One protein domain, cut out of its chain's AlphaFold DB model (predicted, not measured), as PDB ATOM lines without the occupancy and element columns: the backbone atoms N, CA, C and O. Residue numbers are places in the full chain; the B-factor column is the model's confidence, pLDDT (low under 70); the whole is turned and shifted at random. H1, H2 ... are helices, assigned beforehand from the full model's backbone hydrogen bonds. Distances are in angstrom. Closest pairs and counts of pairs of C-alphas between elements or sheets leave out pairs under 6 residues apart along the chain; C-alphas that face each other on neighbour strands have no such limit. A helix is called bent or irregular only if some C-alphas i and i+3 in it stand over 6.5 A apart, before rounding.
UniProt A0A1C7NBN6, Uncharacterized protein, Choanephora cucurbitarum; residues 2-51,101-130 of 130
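What this domain is: This is residues 2 to 51 and 101 to 130 of the 130 residues of an uncharacterized protein of Choanephora cucurbitarum (UniProt A0A1C7NBN6). A looped stretch with no named element, residues 2 to 24, lies in the middle between two separate helical parts: the long helix H3 on one side, and on the other H1, which leads away from residue 24 to short H2 at a corner. The printed part has 80 residues, is all helix with H1, H2 and H3 in chain order, and has no named strand. It is flat, 51 by 42 by 22 A, and only just loose, close to extended, with a radius of gyration of the C-alphas of 17.1 A.

Where its parts are: After residues 2 to 24, find C-alpha 25 at (8.839, -11.637, 9.251); H1 runs 21.0 A to residue 39. H2 is residues 41 to 48. H3, residues 101 to 125, runs 36.8 A to C-alpha 125 at (-9.945, -13.833, 24.228).

How they stand to each other: H1, with residues 36 to 37 alone, and H2 touch only at the corner by their tight link, the closest C-alphas, Ala 37 and Lys 44, being 6.0 A apart. Their tilt of 37 degrees is only just steep, opposite ways. H3 is apart from both. Every O i to N i+4 pair is within hydrogen-bond range in H1 and H3; H2 has 0 of 4, and 2 of 5 O i to N i+3 pairs. H2 is only just irregular: C-alphas 42 and 45 are 7.0 A apart.

The domain as a whole: Residues 52 to 100 are not printed, with 46.5 A between C-alphas 51 and 101. Residues 121 to 130, of which 121 to 125 belong to H3, stand free. Look for pLDDT under 70 in 29 residues, among them 43 to 51 and 122 to 130.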
ATOM      1  N   CYS A   2      -3.230  10.077  10.701       64.12
ATOM      2  CA  CYS A   2      -2.105   9.151  10.678       64.12
ATOM      3  C   CYS A   2      -2.460   8.006   9.731       64.12
ATOM      4  O   CYS A   2      -3.440   7.303   9.991       64.12
ATOM      5  N   ASP A   3      -1.704   7.832   8.648       69.56
ATOM      6  CA  ASP A   3      -1.903   6.700   7.743       69.56
ATOM      7  C   ASP A   3      -1.404   5.428   8.431       69.56
ATOM      8  O   ASP A   3      -0.219   5.095   8.436       69.56
ATOM      9  N   LEU A   4      -2.337   4.747   9.098       75.75
ATOM     10  CA  LEU A   4      -2.073   3.492   9.780       75.75
ATOM     11  C   LEU A   4      -1.808   2.415   8.726       75.75
ATOM     12  O   LEU A   4      -2.731   1.958   8.052       75.75
ATOM     13  N   ASN A   5      -0.548   2.013   8.588       83.81
ATOM     14  CA  ASN A   5      -0.166   0.936   7.686       83.81
ATOM     15  C   ASN A   5      -0.730  -0.399   8.202       83.81
ATOM     16  O   ASN A   5      -0.541  -0.772   9.361       83.81
ATOM     17  N   TRP A   6      -1.415  -1.132   7.326       89.19
ATOM     18  CA  TRP A   6      -1.997  -2.442   7.619       89.19
ATOM     19  C   TRP A   6      -1.198  -3.531   6.912       89.19
ATOM     20  O   TRP A   6      -0.859  -3.401   5.736       89.19
ATOM     21  N   CYS A   7      -0.899  -4.620   7.615       90.94
ATOM     22  CA  CYS A   7      -0.188  -5.739   7.010       90.94
ATOM     23  C   CYS A   7      -1.133  -6.571   6.126       90.94
ATOM     24  O   CYS A   7      -2.074  -7.158   6.665       90.94
ATOM     25  N   PRO A   8      -0.836  -6.754   4.824       89.94
ATOM     26  CA  PRO A   8      -1.745  -7.370   3.846       89.94
ATOM     27  C   PRO A   8      -1.949  -8.889   4.020       89.94
ATOM     28  O   PRO A   8      -2.594  -9.528   3.196       89.94
ATOM     29  N   VAL A   9      -1.355  -9.486   5.059       92.88
ATOM     30  CA  VAL A   9      -1.387 -10.932   5.345       92.88
ATOM     31  C   VAL A   9      -2.133 -11.249   6.639       92.88
ATOM     32  O   VAL A   9      -2.725 -12.318   6.758       92.88
ATOM     33  N   CYS A  10      -2.049 -10.355   7.628       91.38
ATOM     34  CA  CYS A  10      -2.550 -10.581   8.988       91.38
ATOM     35  C   CYS A  10      -3.657  -9.590   9.388       91.38
ATOM     36  O   CYS A  10      -4.226  -9.753  10.462       91.38
ATOM     37  N   ASP A  11      -3.905  -8.548   8.582       89.12
ATOM     38  CA  ASP A  11      -4.750  -7.383   8.896       89.12
ATOM     39  C   ASP A  11      -4.455  -6.747  10.273       89.12
ATOM     40  O   ASP A  11      -5.282  -6.050  10.864       89.12
ATOM     41  N   CYS A  12      -3.241  -6.947  10.798       86.56
ATOM     42  CA  CYS A  12      -2.764  -6.253  11.986       86.56
ATOM     43  C   CYS A  12      -2.167  -4.896  11.620       86.56
ATOM     44  O   CYS A  12      -1.499  -4.753  10.588       86.56
ATOM     45  N   ALA A  13      -2.340  -3.936  12.527       87.88
ATOM     46  CA  ALA A  13      -1.639  -2.662  12.481       87.88
ATOM     47  C   ALA A  13      -0.114  -2.871  12.495       87.88
ATOM     48  O   ALA A  13       0.426  -3.628  13.312       87.88
ATOM     49  N   ILE A  14       0.572  -2.187  11.585       87.75
ATOM     50  CA  ILE A  14       2.029  -2.077  11.555       87.75
ATOM     51  C   ILE A  14       2.450  -0.955  12.514       87.75
ATOM     52  O   ILE A  14       1.686  -0.044  12.828       87.75
ATOM     53  N   ASP A  15       3.668  -1.067  13.032       81.06
ATOM     54  CA  ASP A  15       4.285  -0.068  13.898       81.06
ATOM     55  C   ASP A  15       4.454   1.281  13.173       81.06
ATOM     56  O   ASP A  15       4.929   1.310  12.037       81.06
ATOM     57  N   CYS A  16       4.085   2.392  13.822       79.62
ATOM     58  CA  CYS A  16       4.161   3.738  13.240       79.62
ATOM     59  C   CYS A  16       5.589   4.139  12.835       79.62
ATOM     60  O   CYS A  16       5.759   4.907  11.893       79.62
ATOM     61  N   HIS A  17       6.601   3.611  13.529       79.56
ATOM     62  CA  HIS A  17       8.009   3.913  13.284       79.56
ATOM     63  C   HIS A  17       8.683   2.897  12.346       79.56
ATOM     64  O   HIS A  17       9.910   2.888  12.232       79.56
ATOM     65  N   SER A  18       7.923   1.996  11.710       80.75
ATOM     66  CA  SER A  18       8.483   0.967  10.833       80.75
ATOM     67  C   SER A  18       8.204   1.233   9.359       80.75
ATOM     68  O   SER A  18       7.063   1.189   8.912       80.75
ATOM     69  N   ASP A  19       9.280   1.321   8.576       84.38
ATOM     70  CA  ASP A  19       9.250   1.307   7.104       84.38
ATOM     71  C   ASP A  19       8.852  -0.072   6.511       84.38
ATOM     72  O   ASP A  19       8.993  -0.319   5.311       84.38
ATOM     73  N   SER A  20       8.404  -1.024   7.340       86.44
ATOM     74  CA  SER A  20       8.056  -2.384   6.913       86.44
ATOM     75  C   SER A  20       6.615  -2.476   6.419       86.44
ATOM     76  O   SER A  20       5.693  -2.049   7.096       86.44
ATOM     77  N   LEU A  21       6.387  -3.184   5.311       90.00
ATOM     78  CA  LEU A  21       5.036  -3.493   4.808       90.00
ATOM     79  C   LEU A  21       4.328  -4.646   5.557       90.00
ATOM     80  O   LEU A  21       3.233  -5.048   5.171       90.00
ATOM     81  N   TYR A  22       4.944  -5.222   6.599       91.38
ATOM     82  CA  TYR A  22       4.462  -6.445   7.249       91.38
ATOM     83  C   TYR A  22       4.517  -6.369   8.776       91.38
ATOM     84  O   TYR A  22       5.511  -5.936   9.351       91.38
ATOM     85  N   CYS A  23       3.487  -6.911   9.437       89.06
ATOM     86  CA  CYS A  23       3.387  -6.994  10.901       89.06
ATOM     87  C   CYS A  23       4.445  -7.923  11.532       89.06
ATOM     88  O   CYS A  23       4.694  -7.864  12.734       89.06
ATOM     89  N   SER A  24       5.055  -8.816  10.741       90.12
ATOM     90  CA  SER A  24       6.118  -9.729  11.172       90.12
ATOM     91  C   SER A  24       6.877 -10.333   9.984       90.12
ATOM     92  O   SER A  24       6.353 -10.419   8.870       90.12
ATOM     93  N   PHE A  25       8.080 -10.857  10.238       90.06
ATOM     94  CA  PHE A  25       8.839 -11.637   9.251       90.06
ATOM     95  C   PHE A  25       8.084 -12.895   8.779       90.06
ATOM     96  O   PHE A  25       8.173 -13.268   7.611       90.06
ATOM     97  N   SER A  26       7.284 -13.517   9.652       92.25
ATOM     98  CA  SER A  26       6.432 -14.659   9.303       92.25
ATOM     99  C   SER A  26       5.392 -14.300   8.238       92.25
ATOM    100  O   SER A  26       5.177 -15.073   7.305       92.25
ATOM    101  N   CYS A  27       4.794 -13.107   8.329       92.62
ATOM    102  CA  CYS A  27       3.846 -12.610   7.330       92.62
ATOM    103  C   CYS A  27       4.528 -12.337   5.986       92.62
ATOM    104  O   CYS A  27       4.035 -12.795   4.959       92.62
ATOM    105  N   TYR A  28       5.707 -11.709   5.992       92.00
ATOM    106  CA  TYR A  28       6.522 -11.541   4.783       92.00
ATOM    107  C   TYR A  28       6.852 -12.885   4.105       92.00
ATOM    108  O   TYR A  28       6.689 -13.039   2.895       92.00
ATOM    109  N   GLN A  29       7.250 -13.902   4.880       92.06
ATOM    110  CA  GLN A  29       7.490 -15.245   4.342       92.06
ATOM    111  C   GLN A  29       6.224 -15.903   3.773       92.06
ATOM    112  O   GLN A  29       6.320 -16.676   2.818       92.06
ATOM    113  N   GLN A  30       5.057 -15.651   4.364       90.62
ATOM    114  CA  GLN A  30       3.782 -16.184   3.893       90.62
ATOM    115  C   GLN A  30       3.330 -15.507   2.592       90.62
ATOM    116  O   GLN A  30       2.886 -16.213   1.687       90.62
ATOM    117  N   ASP A  31       3.503 -14.190   2.452       90.88
ATOM    118  CA  ASP A  31       3.230 -13.496   1.189       90.88
ATOM    119  C   ASP A  31       4.166 -13.971   0.069       90.88
ATOM    120  O   ASP A  31       3.693 -14.430  -0.971       90.88
ATOM    121  N   LEU A  32       5.481 -14.026   0.324       87.88
ATOM    122  CA  LEU A  32       6.453 -14.586  -0.624       87.88
ATOM    123  C   LEU A  32       6.069 -15.994  -1.097       87.88
ATOM    124  O   LEU A  32       6.144 -16.289  -2.292       87.88
ATOM    125  N   LYS A  33       5.640 -16.870  -0.179       87.56
ATOM    126  CA  LYS A  33       5.172 -18.221  -0.525       87.56
ATOM    127  C   LYS A  33       3.959 -18.173  -1.452       87.56
ATOM    128  O   LYS A  33       3.955 -18.902  -2.440       87.56
ATOM    129  N   HIS A  34       2.967 -17.321  -1.184       85.62
ATOM    130  CA  HIS A  34       1.803 -17.160  -2.062       85.62
ATOM    131  C   HIS A  34       2.179 -16.571  -3.425       85.62
ATOM    132  O   HIS A  34       1.757 -17.106  -4.453       85.62
ATOM    133  N   HIS A  35       3.007 -15.527  -3.458       85.44
ATOM    134  CA  HIS A  35       3.458 -14.893  -4.691       85.44
ATOM    135  C   HIS A  35       4.221 -15.885  -5.579       85.44
ATOM    136  O   HIS A  35       3.882 -16.064  -6.752       85.44
ATOM    137  N   VAL A  36       5.196 -16.614  -5.026       83.19
ATOM    138  CA  VAL A  36       5.938 -17.632  -5.786       83.19
ATOM    139  C   VAL A  36       5.028 -18.799  -6.186       83.19
ATOM    140  O   VAL A  36       5.076 -19.232  -7.333       83.19
ATOM    141  N   ALA A  37       4.122 -19.256  -5.316       80.31
ATOM    142  CA  ALA A  37       3.144 -20.297  -5.650       80.31
ATOM    143  C   ALA A  37       2.157 -19.895  -6.768       80.31
ATOM    144  O   ALA A  37       1.614 -20.778  -7.442       80.31
ATOM    145  N   LYS A  38       1.912 -18.593  -6.952       82.69
ATOM    146  CA  LYS A  38       1.047 -18.027  -7.995       82.69
ATOM    147  C   LYS A  38       1.791 -17.810  -9.314       82.69
ATOM    148  O   LYS A  38       1.253 -18.144 -10.364       82.69
ATOM    149  N   HIS A  39       3.009 -17.270  -9.264       79.88
ATOM    150  CA  HIS A  39       3.769 -16.866 -10.454       79.88
ATOM    151  C   HIS A  39       4.740 -17.939 -10.976       79.88
ATOM    152  O   HIS A  39       5.058 -17.942 -12.162       79.88
ATOM    153  N   HIS A  40       5.172 -18.877 -10.129       71.75
ATOM    154  CA  HIS A  40       6.097 -19.958 -10.479       71.75
ATOM    155  C   HIS A  40       5.609 -21.302  -9.904       71.75
ATOM    156  O   HIS A  40       6.200 -21.822  -8.951       71.75
ATOM    157  N   PRO A  41       4.531 -21.893 -10.460       67.94
ATOM    158  CA  PRO A  41       3.979 -23.159  -9.969       67.94
ATOM    159  C   PRO A  41       5.010 -24.302  -9.964       67.94
ATOM    160  O   PRO A  41       4.995 -25.110  -9.038       67.94
ATOM    161  N   GLU A  42       5.950 -24.305 -10.914       70.44
ATOM    162  CA  GLU A  42       7.060 -25.268 -11.005       70.44
ATOM    163  C   GLU A  42       7.977 -25.263  -9.764       70.44
ATOM    164  O   GLU A  42       8.502 -26.299  -9.359       70.44
ATOM    165  N   LEU A  43       8.141 -24.112  -9.096       62.59
ATOM    166  CA  LEU A  43       9.015 -23.981  -7.921       62.59
ATOM    167  C   LEU A  43       8.364 -24.466  -6.616       62.59
ATOM    168  O   LEU A  43       9.037 -24.512  -5.581       62.59
ATOM    169  N   LYS A  44       7.087 -24.879  -6.629       59.22
ATOM    170  CA  LYS A  44       6.383 -25.376  -5.428       59.22
ATOM    171  C   LYS A  44       7.085 -26.564  -4.766       59.22
ATOM    172  O   LYS A  44       7.010 -26.698  -3.548       59.22
ATOM    173  N   GLN A  45       7.792 -27.393  -5.536       57.41
ATOM    174  CA  GLN A  45       8.514 -28.554  -5.006       57.41
ATOM    175  C   GLN A  45       9.841 -28.177  -4.319       57.41
ATOM    176  O   GLN A  45      10.231 -28.823  -3.348       57.41
ATOM    177  N   SER A  46      10.513 -27.100  -4.745       57.12
ATOM    178  CA  SER A  46      11.824 -26.707  -4.194       57.12
ATOM    179  C   SER A  46      11.787 -26.112  -2.778       57.12
ATOM    180  O   SER A  46      12.803 -26.143  -2.089       57.12
ATOM    181  N   PHE A  47      10.638 -25.624  -2.292       54.12
ATOM    182  CA  PHE A  47      10.518 -25.056  -0.935       54.12
ATOM    183  C   PHE A  47      10.386 -26.098   0.189       54.12
ATOM    184  O   PHE A  47      10.388 -25.721   1.360       54.12
ATOM    185  N   LEU A  48      10.279 -27.391  -0.145       53.12
ATOM    186  CA  LEU A  48      10.277 -28.486   0.834       53.12
ATOM    187  C   LEU A  48      11.681 -29.020   1.156       53.12
ATOM    188  O   LEU A  48      11.823 -29.854   2.048       53.12
ATOM    189  N   LEU A  49      12.721 -28.551   0.461       52.06
ATOM    190  CA  LEU A  49      14.098 -28.923   0.773       52.06
ATOM    191  C   LEU A  49      14.547 -28.218   2.064       52.06
ATOM    192  O   LEU A  49      14.533 -26.982   2.115       52.06
ATOM    193  N   PRO A  50      14.981 -28.960   3.103       46.28
ATOM    194  CA  PRO A  50      15.580 -28.354   4.281       46.28
ATOM    195  C   PRO A  50      16.784 -27.518   3.854       46.28
ATOM    196  O   PRO A  50      17.691 -28.017   3.184       46.28
ATOM    197  N   ARG A  51      16.802 -26.243   4.255       50.09
ATOM    198  CA  ARG A  51      17.976 -25.381   4.096       50.09
ATOM    199  C   ARG A  51      19.150 -26.089   4.776       50.09
ATOM    200  O   ARG A  51      19.140 -26.227   5.999       50.09
ATOM    201  N   ASP A 101       4.875  19.447  14.917       55.88
ATOM    202  CA  ASP A 101       5.098  18.197  14.162       55.88
ATOM    203  C   ASP A 101       5.432  16.992  15.062       55.88
ATOM    204  O   ASP A 101       5.023  15.866  14.778       55.88
ATOM    205  N   LYS A 102       6.135  17.226  16.180       56.22
ATOM    206  CA  LYS A 102       6.555  16.162  17.103       56.22
ATOM    207  C   LYS A 102       5.432  15.699  18.034       56.22
ATOM    208  O   LYS A 102       5.327  14.506  18.298       56.22
ATOM    209  N   GLU A 103       4.571  16.609  18.497       58.53
ATOM    210  CA  GLU A 103       3.374  16.226  19.261       58.53
ATOM    211  C   GLU A 103       2.384  15.463  18.370       58.53
ATOM    212  O   GLU A 103       1.754  14.503  18.822       58.53
ATOM    213  N   GLN A 104       2.299  15.814  17.081       57.88
ATOM    214  CA  GLN A 104       1.467  15.083  16.128       57.88
ATOM    215  C   GLN A 104       2.023  13.682  15.802       57.88
ATOM    216  O   GLN A 104       1.239  12.740  15.674       57.88
ATOM    217  N   GLU A 105       3.348  13.511  15.721       61.81
ATOM    218  CA  GLU A 105       3.993  12.195  15.568       61.81
ATOM    219  C   GLU A 105       3.751  11.294  16.801       61.81
ATOM    220  O   GLU A 105       3.319  10.146  16.659       61.81
ATOM    221  N   GLU A 106       3.919  11.830  18.016       64.12
ATOM    222  CA  GLU A 106       3.654  11.103  19.271       64.12
ATOM    223  C   GLU A 106       2.166  10.717  19.412       64.12
ATOM    224  O   GLU A 106       1.842   9.580  19.781       64.12
ATOM    225  N   ALA A 107       1.242  11.609  19.031       66.00
ATOM    226  CA  ALA A 107      -0.192  11.319  18.997       66.00
ATOM    227  C   ALA A 107      -0.554  10.218  17.980       66.00
ATOM    228  O   ALA A 107      -1.447   9.403  18.243       66.00
ATOM    229  N   CYS A 108       0.148  10.151  16.843       67.56
ATOM    230  CA  CYS A 108      -0.039   9.081  15.865       67.56
ATOM    231  C   CYS A 108       0.361   7.714  16.422       67.56
ATOM    232  O   CYS A 108      -0.409   6.758  16.307       67.56
ATOM    233  N   CYS A 109       1.516   7.613  17.072       73.12
ATOM    234  CA  CYS A 109       1.985   6.342  17.619       73.12
ATOM    235  C   CYS A 109       1.110   5.825  18.769       73.12
ATOM    236  O   CYS A 109       0.785   4.638  18.795       73.12
ATOM    237  N   LEU A 110       0.595   6.716  19.626       77.38
ATOM    238  CA  LEU A 110      -0.419   6.365  20.628       77.38
ATOM    239  C   LEU A 110      -1.685   5.748  20.004       77.38
ATOM    240  O   LEU A 110      -2.274   4.832  20.584       77.38
ATOM    241  N   TYR A 111      -2.121   6.210  18.829       77.56
ATOM    242  CA  TYR A 111      -3.245   5.592  18.120       77.56
ATOM    243  C   TYR A 111      -2.880   4.203  17.571       77.56
ATOM    244  O   TYR A 111      -3.628   3.245  17.791       77.56
ATOM    245  N   CYS A 112      -1.714   4.067  16.929       77.00
ATOM    246  CA  CYS A 112      -1.226   2.792  16.392       77.00
ATOM    247  C   CYS A 112      -1.110   1.715  17.485       77.00
ATOM    248  O   CYS A 112      -1.618   0.601  17.319       77.00
ATOM    249  N   ASP A 113      -0.524   2.064  18.633       78.44
ATOM    250  CA  ASP A 113      -0.396   1.164  19.779       78.44
ATOM    251  C   ASP A 113      -1.752   0.782  20.377       78.44
ATOM    252  O   ASP A 113      -1.959  -0.377  20.737       78.44
ATOM    253  N   ASN A 114      -2.715   1.705  20.454       81.69
ATOM    254  CA  ASN A 114      -4.062   1.381  20.931       81.69
ATOM    255  C   ASN A 114      -4.782   0.376  20.015       81.69
ATOM    256  O   ASN A 114      -5.405  -0.568  20.516       81.69
ATOM    257  N   VAL A 115      -4.661   0.516  18.689       80.38
ATOM    258  CA  VAL A 115      -5.220  -0.456  17.730       80.38
ATOM    259  C   VAL A 115      -4.536  -1.820  17.885       80.38
ATOM    260  O   VAL A 115      -5.215  -2.832  18.076       80.38
ATOM    261  N   LYS A 116      -3.199  -1.847  17.903       78.12
ATOM    262  CA  LYS A 116      -2.371  -3.058  18.057       78.12
ATOM    263  C   LYS A 116      -2.669  -3.805  19.367       78.12
ATOM    264  O   LYS A 116      -2.905  -5.014  19.351       78.12
ATOM    265  N   ASN A 117      -2.759  -3.086  20.488       78.62
ATOM    266  CA  ASN A 117      -3.135  -3.639  21.795       78.62
ATOM    267  C   ASN A 117      -4.573  -4.182  21.812       78.62
ATOM    268  O   ASN A 117      -4.835  -5.225  22.416       78.62
ATOM    269  N   THR A 118      -5.508  -3.509  21.135       78.25
ATOM    270  CA  THR A 118      -6.895  -3.984  21.012       78.25
ATOM    271  C   THR A 118      -6.951  -5.295  20.224       78.25
ATOM    272  O   THR A 118      -7.562  -6.255  20.692       78.25
ATOM    273  N   GLN A 119      -6.243  -5.390  19.093       78.44
ATOM    274  CA  GLN A 119      -6.159  -6.624  18.304       78.44
ATOM    275  C   GLN A 119      -5.549  -7.788  19.103       78.44
ATOM    276  O   GLN A 119      -6.109  -8.884  19.113       78.44
ATOM    277  N   GLN A 120      -4.457  -7.553  19.840       71.69
ATOM    278  CA  GLN A 120      -3.833  -8.580  20.688       71.69
ATOM    279  C   GLN A 120      -4.773  -9.092  21.792       71.69
ATOM    280  O   GLN A 120      -4.813 -10.298  22.058       71.69
ATOM    281  N   ARG A 121      -5.573  -8.209  22.408       71.69
ATOM    282  CA  ARG A 121      -6.583  -8.597  23.410       71.69
ATOM    283  C   ARG A 121      -7.698  -9.446  22.801       71.69
ATOM    284  O   ARG A 121      -8.049 -10.470  23.384       71.69
ATOM    285  N   THR A 122      -8.205  -9.078  21.626       67.81
ATOM    286  CA  THR A 122      -9.240  -9.856  20.923       67.81
ATOM    287  C   THR A 122      -8.736 -11.247  20.534       67.81
ATOM    288  O   THR A 122      -9.429 -12.234  20.771       67.81
ATOM    289  N   LEU A 123      -7.504 -11.355  20.020       63.38
ATOM    290  CA  LEU A 123      -6.877 -12.647  19.703       63.38
ATOM    291  C   LEU A 123      -6.694 -13.528  20.950       63.38
ATOM    292  O   LEU A 123      -6.912 -14.735  20.889       63.38
ATOM    293  N   SER A 124      -6.351 -12.923  22.090       60.94
ATOM    294  CA  SER A 124      -6.180 -13.639  23.363       60.94
ATOM    295  C   SER A 124      -7.503 -14.164  23.938       60.94
ATOM    296  O   SER A 124      -7.527 -15.234  24.539       60.94
ATOM    297  N   LEU A 125      -8.613 -13.444  23.737       59.78
ATOM    298  CA  LEU A 125      -9.945 -13.833  24.228       59.78
ATOM    299  C   LEU A 125     -10.596 -14.974  23.431       59.78
ATOM    300  O   LEU A 125     -11.476 -15.651  23.956       59.78
ATOM    301  N   HIS A 126     -10.162 -15.214  22.190       54.72
ATOM    302  CA  HIS A 126     -10.666 -16.319  21.370       54.72
ATOM    303  C   HIS A 126      -9.947 -17.659  21.602       54.72
ATOM    304  O   HIS A 126     -10.388 -18.677  21.068       54.72
ATOM    305  N   TYR A 127      -8.889 -17.699  22.421       43.66
ATOM    306  CA  TYR A 127      -8.203 -18.944  22.774       43.66
ATOM    307  C   TYR A 127      -8.852 -19.618  23.996       43.66
ATOM    308  O   TYR A 127      -8.274 -19.678  25.080       43.66
ATOM    309  N   ILE A 128     -10.069 -20.138  23.811       45.28
ATOM    310  CA  ILE A 128     -10.660 -21.114  24.734       45.28
ATOM    311  C   ILE A 128     -10.260 -22.508  24.228       45.28
ATOM    312  O   ILE A 128     -10.816 -22.950  23.218       45.28
ATOM    313  N   PRO A 129      -9.298 -23.209  24.862       47.84
ATOM    314  CA  PRO A 129      -9.078 -24.620  24.570       47.84
ATOM    315  C   PRO A 129     -10.312 -25.420  25.010       47.84
ATOM    316  O   PRO A 129     -10.827 -25.210  26.110       47.84
ATOM    317  N   ALA A 130     -10.783 -26.300  24.125       48.59
ATOM    318  CA  ALA A 130     -11.863 -27.252  24.387       48.59
ATOM    319  C   ALA A 130     -11.357 -28.496  25.134       48.59
ATOM    320  O   ALA A 130     -10.180 -28.865  24.909       48.59
TER     321      ALA A 130